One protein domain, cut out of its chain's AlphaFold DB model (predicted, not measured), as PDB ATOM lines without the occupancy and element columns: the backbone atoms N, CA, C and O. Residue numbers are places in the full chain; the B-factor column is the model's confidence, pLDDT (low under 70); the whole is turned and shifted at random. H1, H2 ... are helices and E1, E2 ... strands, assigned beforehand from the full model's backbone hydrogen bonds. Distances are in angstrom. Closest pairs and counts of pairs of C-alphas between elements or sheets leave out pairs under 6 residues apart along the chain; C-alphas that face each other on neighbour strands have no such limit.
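What this domain is: This is residues 4 to 95 of the 97 residues of an uncharacterized protein of Lysinibacillus sp. B2A1 (UniProt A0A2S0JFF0). A small three-stranded sheet with H1 along one face makes a head, and from the end of E3 an arm of two helices, H2 and H3, runs away from it, H3 folding back from the far end of H2 as a V. Most of H2 and H3 sticks out free, and a long loop, residues 17 to 37, belongs to the head. The printed part has 92 residues, ordered E1 E2 H1 E3 H2 H3; the sheet, E2 E1 E3, is antiparallel and the class is mixed, helices and strands. The whole is loose, with a radius of gyration of the C-alphas of 16.1 A and spans of 44 by 32 by 25 A.

Where its parts are: E1, residues 4 to 11, begins at C-alpha 4 (47.092, -8.486, 186.640) and is 23.0 A long. E2 is residues 14 to 16, 6.9 A. H1, residues 38 to 48, is 15.2 A; E3, residues 51 to 58, is 23.0 A. H2, residues 59 to 75, is 24.3 A; H3, residues 78 to 93, is 22.7 A and ends at C-alpha 93 (48.460, -13.204, 159.109).

How they stand to each other: E1 and E3 are antiparallel, with N 6 and O 55 3.0 A apart, within hydrogen-bond range. E1 and E2 form a hairpin, with N 14 and O 11 at 2.9 A. H1 is on the sheet at a height of 8.3 A, two layers; the closest C-alphas of H1 and E1 are Ala 45 and Val 9, 5.8 A. E2, H1 and E3 make a split strand-helix-strand unit, E1 between its two strands, with a right-handed crossover. H2 and H3 are close but not clearly touching, C-alphas 73 and 81 being 7.3 A apart, at a steep tilt of 55 degrees, opposite ways. In H1, H2 and H3 every O i to N i+4 pair is within hydrogen-bond range.

The domain as a whole: The C-alphas of Ala 46 and Lys 78 are the farthest apart, 44.0 A. The printed part has no cut, and E2 to H1 is the long link. Residues 20 to 21 and 91 to 95 have pLDDT under 70.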
ATOM      1  N   ILE A   4      46.214  -8.965 187.699       86.50
ATOM      2  CA  ILE A   4      47.092  -8.486 186.640       86.50
ATOM      3  C   ILE A   4      47.506  -7.070 187.007       86.50
ATOM      4  O   ILE A   4      46.669  -6.196 187.230       86.50
ATOM      5  N   ILE A   5      48.817  -6.858 187.067       90.31
ATOM      6  CA  ILE A   5      49.408  -5.541 187.268       90.31
ATOM      7  C   ILE A   5      49.795  -4.997 185.899       90.31
ATOM      8  O   ILE A   5      50.506  -5.659 185.140       90.31
ATOM      9  N   TYR A   6      49.349  -3.784 185.608       91.81
ATOM     10  CA  TYR A   6      49.729  -3.046 184.413       91.81
ATOM     11  C   TYR A   6      50.047  -1.595 184.769       91.81
ATOM     12  O   TYR A   6      49.780  -1.115 185.873       91.81
ATOM     13  N   TYR A   7      50.671  -0.895 183.833       93.69
ATOM     14  CA  TYR A   7      51.148   0.465 184.024       93.69
ATOM     15  C   TYR A   7      50.588   1.357 182.925       93.69
ATOM     16  O   TYR A   7      50.572   0.968 181.761       93.69
ATOM     17  N   ILE A   8      50.166   2.563 183.283       94.44
ATOM     18  CA  ILE A   8      49.736   3.596 182.335       94.44
ATOM     19  C   ILE A   8      50.584   4.849 182.539       94.44
ATOM     20  O   ILE A   8      51.121   5.077 183.622       94.44
ATOM     21  N   VAL A   9      50.722   5.673 181.502       94.25
ATOM     22  CA  VAL A   9      51.492   6.924 181.571       94.25
ATOM     23  C   VAL A   9      50.536   8.111 181.544       94.25
ATOM     24  O   VAL A   9      49.824   8.310 180.562       94.25
ATOM     25  N   GLN A  10      50.543   8.908 182.610       94.69
ATOM     26  CA  GLN A  10      49.725  10.108 182.778       94.69
ATOM     27  C   GLN A  10      50.549  11.380 182.542       94.69
ATOM     28  O   GLN A  10      51.651  11.533 183.060       94.69
ATOM     29  N   LEU A  11      49.995  12.330 181.796       92.06
ATOM     30  CA  LEU A  11      50.505  13.683 181.595       92.06
ATOM     31  C   LEU A  11      49.458  14.692 182.061       92.06
ATOM     32  O   LEU A  11      48.526  15.016 181.323       92.06
ATOM     33  N   GLY A  12      49.613  15.218 183.275       89.94
ATOM     34  CA  GLY A  12      48.629  16.140 183.846       89.94
ATOM     35  C   GLY A  12      47.241  15.493 183.892       89.94
ATOM     36  O   GLY A  12      47.037  14.543 184.638       89.94
ATOM     37  N   ASN A  13      46.312  15.978 183.062       91.00
ATOM     38  CA  ASN A  13      44.935  15.471 182.970       91.00
ATOM     39  C   ASN A  13      44.695  14.545 181.763       91.00
ATOM     40  O   ASN A  13      43.550  14.316 181.377       91.00
ATOM     41  N   SER A  14      45.755  14.061 181.121       92.69
ATOM     42  CA  SER A  14      45.670  13.165 179.969       92.69
ATOM     43  C   SER A  14      46.511  11.911 180.177       92.69
ATOM     44  O   SER A  14      47.409  11.879 181.012       92.69
ATOM     45  N   TYR A  15      46.245  10.888 179.381       94.06
ATOM     46  CA  TYR A  15      46.917   9.600 179.380       94.06
ATOM     47  C   TYR A  15      47.516   9.336 178.009       94.06
ATOM     48  O   TYR A  15      46.973   9.755 176.989       94.06
ATOM     49  N   TYR A  16      48.645   8.643 177.974       91.69
ATOM     50  CA  TYR A  16      49.275   8.210 176.736       91.69
ATOM     51  C   TYR A  16      48.427   7.131 176.043       91.69
ATOM     52  O   TYR A  16      48.082   6.134 176.665       91.69
ATOM     53  N   HIS A  17      48.125   7.314 174.757       90.94
ATOM     54  CA  HIS A  17      47.234   6.466 173.948       90.94
ATOM     55  C   HIS A  17      47.993   5.612 172.904       90.94
ATOM     56  O   HIS A  17      47.404   5.088 171.971       90.94
ATOM     57  N   GLY A  18      49.317   5.448 173.028       76.62
ATOM     58  CA  GLY A  18      50.019   4.394 172.278       76.62
ATOM     59  C   GLY A  18      50.269   4.674 170.795       76.62
ATOM     60  O   GLY A  18      49.826   3.918 169.938       76.62
ATOM     61  N   SER A  19      51.060   5.700 170.473       70.50
ATOM     62  CA  SER A  19      51.605   5.852 169.115       70.50
ATOM     63  C   SER A  19      53.089   6.213 169.159       70.50
ATOM     64  O   SER A  19      53.489   7.203 169.774       70.50
ATOM     65  N   THR A  20      53.903   5.369 168.517       57.16
ATOM     66  CA  THR A  20      55.371   5.467 168.456       57.16
ATOM     67  C   THR A  20      55.860   6.632 167.603       57.16
ATOM     68  O   THR A  20      56.916   7.186 167.902       57.16
ATOM     69  N   ASP A  21      55.091   7.029 166.586       59.91
ATOM     70  CA  ASP A  21      55.491   8.077 165.638       59.91
ATOM     71  C   ASP A  21      55.015   9.471 166.056       59.91
ATOM     72  O   ASP A  21      55.691  10.472 165.812       59.91
ATOM     73  N   LYS A  22      53.850   9.554 166.705       70.62
ATOM     74  CA  LYS A  22      53.325  10.788 167.292       70.62
ATOM     75  C   LYS A  22      52.630  10.438 168.597       70.62
ATOM     76  O   LYS A  22      51.567   9.834 168.526       70.62
ATOM     77  N   PRO A  23      53.159  10.836 169.765       72.75
ATOM     78  CA  PRO A  23      52.514  10.520 171.028       72.75
ATOM     79  C   PRO A  23      51.086  11.070 171.019       72.75
ATOM     80  O   PRO A  23      50.865  12.279 170.941       72.75
ATOM     81  N   MET A  24      50.125  10.150 171.024       85.06
ATOM     82  CA  MET A  24      48.709  10.457 171.142       85.06
ATOM     83  C   MET A  24      48.335  10.455 172.615       85.06
ATOM     84  O   MET A  24      48.869   9.664 173.398       85.06
ATOM     85  N   PHE A  25      47.413  11.340 172.976       90.06
ATOM     86  CA  PHE A  25      46.928  11.468 174.337       90.06
ATOM     87  C   PHE A  25      45.406  11.436 174.354       90.06
ATOM     88  O   PHE A  25      44.760  11.943 173.438       90.06
ATOM     89  N   THR A  26      44.852  10.866 175.412       90.62
ATOM     90  CA  THR A  26      43.415  10.794 175.672       90.62
ATOM     91  C   THR A  26      43.118  11.354 177.060       90.62
ATOM     92  O   THR A  26      43.983  11.355 177.930       90.62
ATOM     93  N   THR A  27      41.922  11.880 177.287       93.19
ATOM     94  CA  THR A  27      41.454  12.242 178.638       93.19
ATOM     95  C   THR A  27      40.742  11.085 179.332       93.19
ATOM     96  O   THR A  27      40.401  11.201 180.503       93.19
ATOM     97  N   ASP A  28      40.493  10.003 178.600       89.69
ATOM     98  CA  ASP A  28      39.821   8.806 179.078       89.69
ATOM     99  C   ASP A  28      40.858   7.761 179.499       89.69
ATOM    100  O   ASP A  28      41.694   7.346 178.693       89.69
ATOM    101  N   GLU A  29      40.829   7.363 180.770       87.25
ATOM    102  CA  GLU A  29      41.773   6.385 181.313       87.25
ATOM    103  C   GLU A  29      41.584   4.997 180.689       87.25
ATOM    104  O   GLU A  29      42.570   4.292 180.491       87.25
ATOM    105  N   GLU A  30      40.359   4.619 180.309       85.44
ATOM    106  CA  GLU A  30      40.079   3.307 179.702       85.44
ATOM    107  C   GLU A  30      40.712   3.167 178.314       85.44
ATOM    108  O   GLU A  30      41.004   2.070 177.846       85.44
ATOM    109  N   GLN A  31      40.989   4.299 177.673       86.38
ATOM    110  CA  GLN A  31      41.696   4.358 176.402       86.38
ATOM    111  C   GLN A  31      43.210   4.520 176.584       86.38
ATOM    112  O   GLN A  31      43.933   4.660 175.597       86.38
ATOM    113  N   ALA A  32      43.728   4.559 177.812       90.94
ATOM    114  CA  ALA A  32      45.162   4.650 178.037       90.94
ATOM    115  C   ALA A  32      45.867   3.379 177.544       90.94
ATOM    116  O   ALA A  32      45.403   2.255 177.727       90.94
ATOM    117  N   PHE A  33      47.043   3.549 176.949       90.62
ATOM    118  CA  PHE A  33      47.868   2.424 176.548       90.62
ATOM    119  C   PHE A  33      48.434   1.725 177.788       90.62
ATOM    120  O   PHE A  33      49.189   2.325 178.562       90.62
ATOM    121  N   ALA A  34      48.078   0.452 177.955       91.19
ATOM    122  CA  ALA A  34      48.517  -0.376 179.067       91.19
ATOM    123  C   ALA A  34      49.862  -1.054 178.763       91.19
ATOM    124  O   ALA A  34      50.020  -1.786 177.786       91.19
ATOM    125  N   PHE A  35      50.837  -0.845 179.642       90.88
ATOM    126  CA  PHE A  35      52.132  -1.514 179.612       90.88
ATOM    127  C   PHE A  35      52.148  -2.665 180.619       90.88
ATOM    128  O   PHE A  35      51.809  -2.480 181.783       90.88
ATOM    129  N   MET A  36      52.627  -3.836 180.199       90.38
ATOM    130  CA  MET A  36      52.856  -4.980 181.103       90.38
ATOM    131  C   MET A  36      54.235  -4.927 181.783       90.38
ATOM    132  O   MET A  36      54.492  -5.655 182.737       90.38
ATOM    133  N   ASN A  37      55.138  -4.073 181.289       90.81
ATOM    134  CA  ASN A  37      56.487  -3.881 181.817       90.81
ATOM    135  C   ASN A  37      56.647  -2.434 182.309       90.81
ATOM    136  O   ASN A  37      56.473  -1.495 181.528       90.81
ATOM    137  N   SER A  38      57.009  -2.263 183.583       92.00
ATOM    138  CA  SER A  38      57.231  -0.950 184.195       92.00
ATOM    139  C   SER A  38      58.353  -0.169 183.514       92.00
ATOM    140  O   SER A  38      58.216   1.031 183.317       92.00
ATOM    141  N   GLU A  39      59.424  -0.834 183.077       92.81
ATOM    142  CA  GLU A  39      60.562  -0.181 182.421       92.81
ATOM    143  C   GLU A  39      60.144   0.467 181.093       92.81
ATOM    144  O   GLU A  39      60.532   1.592 180.784       92.81
ATOM    145  N   ALA A  40      59.282  -0.208 180.326       91.19
ATOM    146  CA  ALA A  40      58.739   0.345 179.089       91.19
ATOM    147  C   ALA A  40      57.856   1.577 179.363       91.19
ATOM    148  O   ALA A  40      57.961   2.583 178.658       91.19
ATOM    149  N   ALA A  41      57.031   1.521 180.414       91.62
ATOM    150  CA  ALA A  41      56.207   2.650 180.838       91.62
ATOM    151  C   ALA A  41      57.066   3.836 181.304       91.62
ATOM    152  O   ALA A  41      56.796   4.973 180.923       91.62
ATOM    153  N   GLU A  42      58.132   3.586 182.066       93.69
ATOM    154  CA  GLU A  42      59.069   4.611 182.539       93.69
ATOM    155  C   GLU A  42      59.820   5.282 181.388       93.69
ATOM    156  O   GLU A  42      59.936   6.509 181.354       93.69
ATOM    157  N   GLN A  43      60.279   4.510 180.399       92.50
ATOM    158  CA  GLN A  43      60.922   5.062 179.206       92.50
ATOM    159  C   GLN A  43      59.981   5.987 178.431       92.50
ATOM    160  O   GLN A  43      60.408   7.035 177.938       92.50
ATOM    161  N   VAL A  44      58.705   5.618 178.310       90.94
ATOM    162  CA  VAL A  44      57.699   6.476 177.675       90.94
ATOM    163  C   VAL A  44      57.439   7.702 178.542       90.94
ATOM    164  O   VAL A  44      57.554   8.812 178.033       90.94
ATOM    165  N   ALA A  45      57.198   7.535 179.842       92.06
ATOM    166  CA  ALA A  45      56.987   8.636 180.778       92.06
ATOM    167  C   ALA A  45      58.121   9.669 180.719       92.06
ATOM    168  O   ALA A  45      57.846  10.861 180.616       92.06
ATOM    169  N   ALA A  46      59.382   9.234 180.654       91.50
ATOM    170  CA  ALA A  46      60.523  10.129 180.484       91.50
ATOM    171  C   ALA A  46      60.481  10.906 179.154       91.50
ATOM    172  O   ALA A  46      60.749  12.106 179.134       91.50
ATOM    173  N   LYS A  47      60.102  10.254 178.044       89.50
ATOM    174  CA  LYS A  47      59.985  10.901 176.722       89.50
ATOM    175  C   LYS A  47      58.877  11.946 176.680       89.50
ATOM    176  O   LYS A  47      59.051  12.997 176.069       89.50
ATOM    177  N   VAL A  48      57.741  11.651 177.306       88.00
ATOM    178  CA  VAL A  48      56.557  12.518 177.272       88.00
ATOM    179  C   VAL A  48      56.449  13.427 178.503       88.00
ATOM    180  O   VAL A  48      55.499  14.186 178.614       88.00
ATOM    181  N   SER A  49      57.437  13.420 179.407       89.88
ATOM    182  CA  SER A  49      57.386  14.144 180.693       89.88
ATOM    183  C   SER A  49      56.141  13.800 181.528       89.88
ATOM    184  O   SER A  49      55.534  14.662 182.162       89.88
ATOM    185  N   GLY A  50      55.744  12.528 181.481       90.31
ATOM    186  CA  GLY A  50      54.620  11.968 182.219       90.31
ATOM    187  C   GLY A  50      55.029  11.301 183.530       90.31
ATOM    188  O   GLY A  50      56.202  11.227 183.889       90.31
ATOM    189  N   THR A  51      54.031  10.777 184.230       94.56
ATOM    190  CA  THR A  51      54.158   9.962 185.440       94.56
ATOM    191  C   THR A  51      53.590   8.578 185.164       94.56
ATOM    192  O   THR A  51      52.554   8.452 184.514       94.56
ATOM    193  N   VAL A  52      54.258   7.535 185.650       95.50
ATOM    194  CA  VAL A  52      53.744   6.165 185.563       95.50
ATOM    195  C   VAL A  52      52.764   5.932 186.709       95.50
ATOM    196  O   VAL A  52      53.097   6.171 187.868       95.50
ATOM    197  N   LEU A  53      51.570   5.447 186.388       95.12
ATOM    198  CA  LEU A  53      50.601   4.960 187.361       95.12
ATOM    199  C   LEU A  53      50.545   3.438 187.294       95.12
ATOM    200  O   LEU A  53      50.418   2.862 186.213       95.12
ATOM    201  N   THR A  54      50.609   2.797 188.456       95.00
ATOM    202  CA  THR A  54      50.391   1.357 188.590       95.00
ATOM    203  C   THR A  54      48.909   1.090 188.771       95.00
ATOM    204  O   THR A  54      48.256   1.696 189.623       95.00
ATOM    205  N   ARG A  55      48.385   0.163 187.977       91.62
ATOM    206  CA  ARG A  55      47.018  -0.322 188.064       91.62
ATOM    207  C   ARG A  55      47.028  -1.812 188.335       91.62
ATOM    208  O   ARG A  55      47.898  -2.548 187.872       91.62
ATOM    209  N   GLU A  56      46.047  -2.229 189.110       90.69
ATOM    210  CA  GLU A  56      45.813  -3.617 189.447       90.69
ATOM    211  C   GLU A  56      44.362  -3.915 189.107       90.69
ATOM    212  O   GLU A  56      43.472  -3.151 189.478       90.69
ATOM    213  N   VAL A  57      44.150  -4.996 188.369       86.56
ATOM    214  CA  VAL A  57      42.821  -5.512 188.062       86.56
ATOM    215  C   VAL A  57      42.777  -6.976 188.462       86.56
ATOM    216  O   VAL A  57      43.721  -7.738 188.225       86.56
ATOM    217  N   SER A  58      41.705  -7.378 189.127       86.75
ATOM    218  CA  SER A  58      41.505  -8.772 189.494       86.75
ATOM    219  C   SER A  58      41.102  -9.607 188.277       86.75
ATOM    220  O   SER A  58      40.511  -9.113 187.317       86.75
ATOM    221  N   LEU A  59      41.411 -10.907 188.312       81.25
ATOM    222  CA  LEU A  59      40.927 -11.835 187.285       81.25
ATOM    223  C   LEU A  59      39.387 -11.843 187.215       81.25
ATOM    224  O   LEU A  59      38.830 -11.962 186.135       81.25
ATOM    225  N   GLU A  60      38.721 -11.691 188.362       84.12
ATOM    226  CA  GLU A  60      37.258 -11.651 188.468       84.12
ATOM    227  C   GLU A  60      36.679 -10.445 187.711       84.12
ATOM    228  O   GLU A  60      35.781 -10.620 186.890       84.12
ATOM    229  N   GLU A  61      37.255  -9.250 187.888       82.75
ATOM    230  CA  GLU A  61      36.864  -8.046 187.135       82.75
ATOM    231  C   GLU A  61      37.092  -8.212 185.625       82.75
ATOM    232  O   GLU A  61      36.248  -7.813 184.825       82.75
ATOM    233  N   LEU A  62      38.198  -8.841 185.210       80.81
ATOM    234  CA  LEU A  62      38.452  -9.113 183.790       80.81
ATOM    235  C   LEU A  62      37.478 -10.136 183.202       80.81
ATOM    236  O   LEU A  62      37.074 -10.005 182.048       80.81
ATOM    237  N   GLU A  63      37.099 -11.159 183.967       81.56
ATOM    238  CA  GLU A  63      36.098 -12.137 183.539       81.56
ATOM    239  C   GLU A  63      34.709 -11.507 183.396       81.56
ATOM    240  O   GLU A  63      33.966 -11.878 182.486       81.56
ATOM    241  N   GLU A  64      34.342 -10.570 184.272       84.62
ATOM    242  CA  GLU A  64      33.099  -9.803 184.153       84.62
ATOM    243  C   GLU A  64      33.123  -8.894 182.921       84.62
ATOM    244  O   GLU A  64      32.254  -9.031 182.059       84.62
ATOM    245  N   LEU A  65      34.176  -8.088 182.749       82.12
ATOM    246  CA  LEU A  65      34.357  -7.242 181.562       82.12
ATOM    247  C   LEU A  65      34.343  -8.061 180.265       82.12
ATOM    248  O   LEU A  65      33.726  -7.676 179.273       82.12
ATOM    249  N   SER A  66      34.975  -9.238 180.264       80.94
ATOM    250  CA  SER A  66      34.961 -10.132 179.107       80.94
ATOM    251  C   SER A  66      33.553 -10.626 178.766       80.94
ATOM    252  O   SER A  66      33.244 -10.765 177.581       80.94
ATOM    253  N   LYS A  67      32.702 -10.904 179.762       85.38
ATOM    254  CA  LYS A  67      31.305 -11.308 179.530       85.38
ATOM    255  C   LYS A  67      30.478 -10.157 178.968       85.38
ATOM    256  O   LYS A  67      29.667 -10.391 178.067       85.38
ATOM    257  N   ASP A  68      30.703  -8.945 179.460       84.88
ATOM    258  CA  ASP A  68      30.016  -7.746 178.983       84.88
ATOM    259  C   ASP A  68      30.380  -7.469 177.522       84.88
ATOM    260  O   ASP A  68      29.496  -7.454 176.662       84.88
ATOM    261  N   HIS A  69      31.672  -7.433 177.190       83.69
ATOM    262  CA  HIS A  69      32.128  -7.249 175.809       83.69
ATOM    263  C   HIS A  69      31.699  -8.382 174.870       83.69
ATOM    264  O   HIS A  69      31.377  -8.143 173.706       83.69
ATOM    265  N   TRP A  70      31.639  -9.628 175.351       84.56
ATOM    266  CA  TRP A  70      31.098 -10.740 174.565       84.56
ATOM    267  C   TRP A  70      29.610 -10.550 174.251       84.56
ATOM    268  O   TRP A  70      29.143 -10.887 173.157       84.56
ATOM    269  N   THR A  71      28.852 -10.009 175.200       87.00
ATOM    270  CA  THR A  71      27.430  -9.711 175.019       87.00
ATOM    271  C   THR A  71      27.240  -8.571 174.023       87.00
ATOM    272  O   THR A  71      26.435  -8.705 173.100       87.00
ATOM    273  N   GLU A  72      28.022  -7.499 174.151       85.81
ATOM    274  CA  GLU A  72      28.042  -6.367 173.217       85.81
ATOM    275  C   GLU A  72      28.385  -6.819 171.799       85.81
ATOM    276  O   GLU A  72      27.640  -6.527 170.865       85.81
ATOM    277  N   TYR A  73      29.441  -7.620 171.642       84.81
ATOM    278  CA  TYR A  73      29.833  -8.188 170.355       84.81
ATOM    279  C   TYR A  73      28.694  -8.991 169.720       84.81
ATOM    280  O   TYR A  73      28.379  -8.813 168.547       84.81
ATOM    281  N   ASN A  74      28.024  -9.852 170.489       86.00
ATOM    282  CA  ASN A  74      26.912 -10.653 169.974       86.00
ATOM    283  C   ASN A  74      25.648  -9.846 169.671       86.00
ATOM    284  O   ASN A  74      24.812 -10.315 168.892       86.00
ATOM    285  N   ALA A  75      25.507  -8.661 170.263       90.88
ATOM    286  CA  ALA A  75      24.434  -7.727 169.955       90.88
ATOM    287  C   ALA A  75      24.668  -6.971 168.635       90.88
ATOM    288  O   ALA A  75      23.708  -6.435 168.077       90.88
ATOM    289  N   LEU A  76      25.899  -6.953 168.106       89.12
ATOM    290  CA  LEU A  76      26.207  -6.306 166.833       89.12
ATOM    291  C   LEU A  76      25.522  -7.011 165.643       89.12
ATOM    292  O   LEU A  76      25.401  -8.250 165.609       89.12
ATOM    293  N   PRO A  77      25.111  -6.248 164.612       92.56
ATOM    294  CA  PRO A  77      24.685  -6.803 163.334       92.56
ATOM    295  C   PRO A  77      25.734  -7.756 162.759       92.56
ATOM    296  O   PRO A  77      26.937  -7.583 162.949       92.56
ATOM    297  N   LYS A  78      25.276  -8.773 162.021       88.62
ATOM    298  CA  LYS A  78      26.177  -9.763 161.417       88.62
ATOM    299  C   LYS A  78      27.246  -9.106 160.534       88.62
ATOM    300  O   LYS A  78      28.408  -9.460 160.654       88.62
ATOM    301  N   ASP A  79      26.861  -8.123 159.726       89.75
ATOM    302  CA  ASP A  79      27.786  -7.448 158.811       89.75
ATOM    303  C   ASP A  79      28.922  -6.725 159.559       89.75
ATOM    304  O   ASP A  79      30.064  -6.739 159.109       89.75
ATOM    305  N   GLU A  80      28.640  -6.139 160.728       88.25
ATOM    306  CA  GLU A  80      29.658  -5.486 161.561       88.25
ATOM    307  C   GLU A  80      30.594  -6.507 162.218       88.25
ATOM    308  O   GLU A  80      31.807  -6.301 162.253       88.25
ATOM    309  N   ARG A  81      30.053  -7.645 162.668       88.00
ATOM    310  CA  ARG A  81      30.866  -8.760 163.174       88.00
ATOM    311  C   ARG A  81      31.778  -9.346 162.103       88.00
ATOM    312  O   ARG A  81      32.965  -9.505 162.356       88.00
ATOM    313  N   ASP A  82      31.259  -9.583 160.899       87.00
ATOM    314  CA  ASP A  82      32.032 -10.129 159.778       87.00
ATOM    315  C   ASP A  82      33.213  -9.199 159.410       87.00
ATOM    316  O   ASP A  82      34.311  -9.669 159.097       87.00
ATOM    317  N   ILE A  83      33.029  -7.873 159.502       88.12
ATOM    318  CA  ILE A  83      34.108  -6.886 159.308       88.12
ATOM    319  C   ILE A  83      35.179  -7.016 160.399       88.12
ATOM    320  O   ILE A  83      36.372  -7.042 160.080       88.12
ATOM    321  N   ILE A  84      34.774  -7.115 161.668       84.94
ATOM    322  CA  ILE A  84      35.694  -7.277 162.805       84.94
ATOM    323  C   ILE A  84      36.481  -8.589 162.671       84.94
ATOM    324  O   ILE A  84      37.708  -8.584 162.771       84.94
ATOM    325  N   GLU A  85      35.811  -9.706 162.383       86.44
ATOM    326  CA  GLU A  85      36.445 -11.020 162.223       86.44
ATOM    327  C   GLU A  85      37.425 -11.048 161.045       86.44
ATOM    328  O   GLU A  85      38.528 -11.594 161.162       86.44
ATOM    329  N   SER A  86      37.065 -10.420 159.921       85.88
ATOM    330  CA  SER A  86      37.953 -10.295 158.763       85.88
ATOM    331  C   SER A  86      39.193  -9.458 159.086       85.88
ATOM    332  O   SER A  86      40.308  -9.856 158.743       85.88
ATOM    333  N   PHE A  87      39.029  -8.335 159.790       83.44
ATOM    334  CA  PHE A  87      40.147  -7.502 160.232       83.44
ATOM    335  C   PHE A  87      41.093  -8.262 161.173       83.44
ATOM    336  O   PHE A  87      42.302  -8.291 160.934       83.44
ATOM    337  N   CYS A  88      40.553  -8.941 162.187       81.19
ATOM    338  CA  CYS A  88      41.337  -9.741 163.131       81.19
ATOM    339  C   CYS A  88      42.089 -10.888 162.440       81.19
ATOM    340  O   CYS A  88      43.260 -11.125 162.736       81.19
ATOM    341  N   SER A  89      41.451 -11.561 161.479       78.38
ATOM    342  CA  SER A  89      42.092 -12.624 160.693       78.38
ATOM    343  C   SER A  89      43.288 -12.102 159.888       78.38
ATOM    344  O   SER A  89      44.325 -12.757 159.819       78.38
ATOM    345  N   ASN A  90      43.172 -10.899 159.317       75.62
ATOM    346  CA  ASN A  90      44.251 -10.263 158.560       75.62
ATOM    347  C   ASN A  90      45.405  -9.784 159.453       75.62
ATOM    348  O   ASN A  90      46.560  -9.885 159.050       75.62
ATOM    349  N   LEU A  91      45.114  -9.298 160.665       68.38
ATOM    350  CA  LEU A  91      46.143  -8.957 161.654       68.38
ATOM    351  C   LEU A  91      46.978 -10.178 162.048       68.38
ATOM    352  O   LEU A  91      48.194 -10.075 162.145       68.38
ATOM    353  N   TRP A  92      46.339 -11.334 162.237       58.09
ATOM    354  CA  TRP A  92      47.033 -12.564 162.627       58.09
ATOM    355  C   TRP A  92      47.983 -13.074 161.534       58.09
ATOM    356  O   TRP A  92      49.069 -13.552 161.836       58.09
ATOM    357  N   LEU A  93      47.615 -12.883 160.264       52.59
ATOM    358  CA  LEU A  93      48.460 -13.204 159.109       52.59
ATOM    359  C   LEU A  93      49.651 -12.245 158.928       52.59
ATOM    360  O   LEU A  93      50.605 -12.599 158.244       52.59
ATOM    361  N   GLY A  94      49.606 -11.048 159.520       51.06
ATOM    362  CA  GLY A  94      50.674 -10.044 159.435       51.06
ATOM    363  C   GLY A  94      51.726 -10.112 160.550       51.06
ATOM    364  O   GLY A  94      52.605  -9.259 160.584       51.06
ATOM    365  N   ILE A  95      51.628 -11.074 161.477       53.47
ATOM    366  CA  ILE A  95      52.558 -11.245 162.616       53.47
ATOM    367  C   ILE A  95      53.668 -12.282 162.303       53.47
ATOM    368  O   ILE A  95      54.575 -12.469 163.108       53.47
TER     369      ILE A  95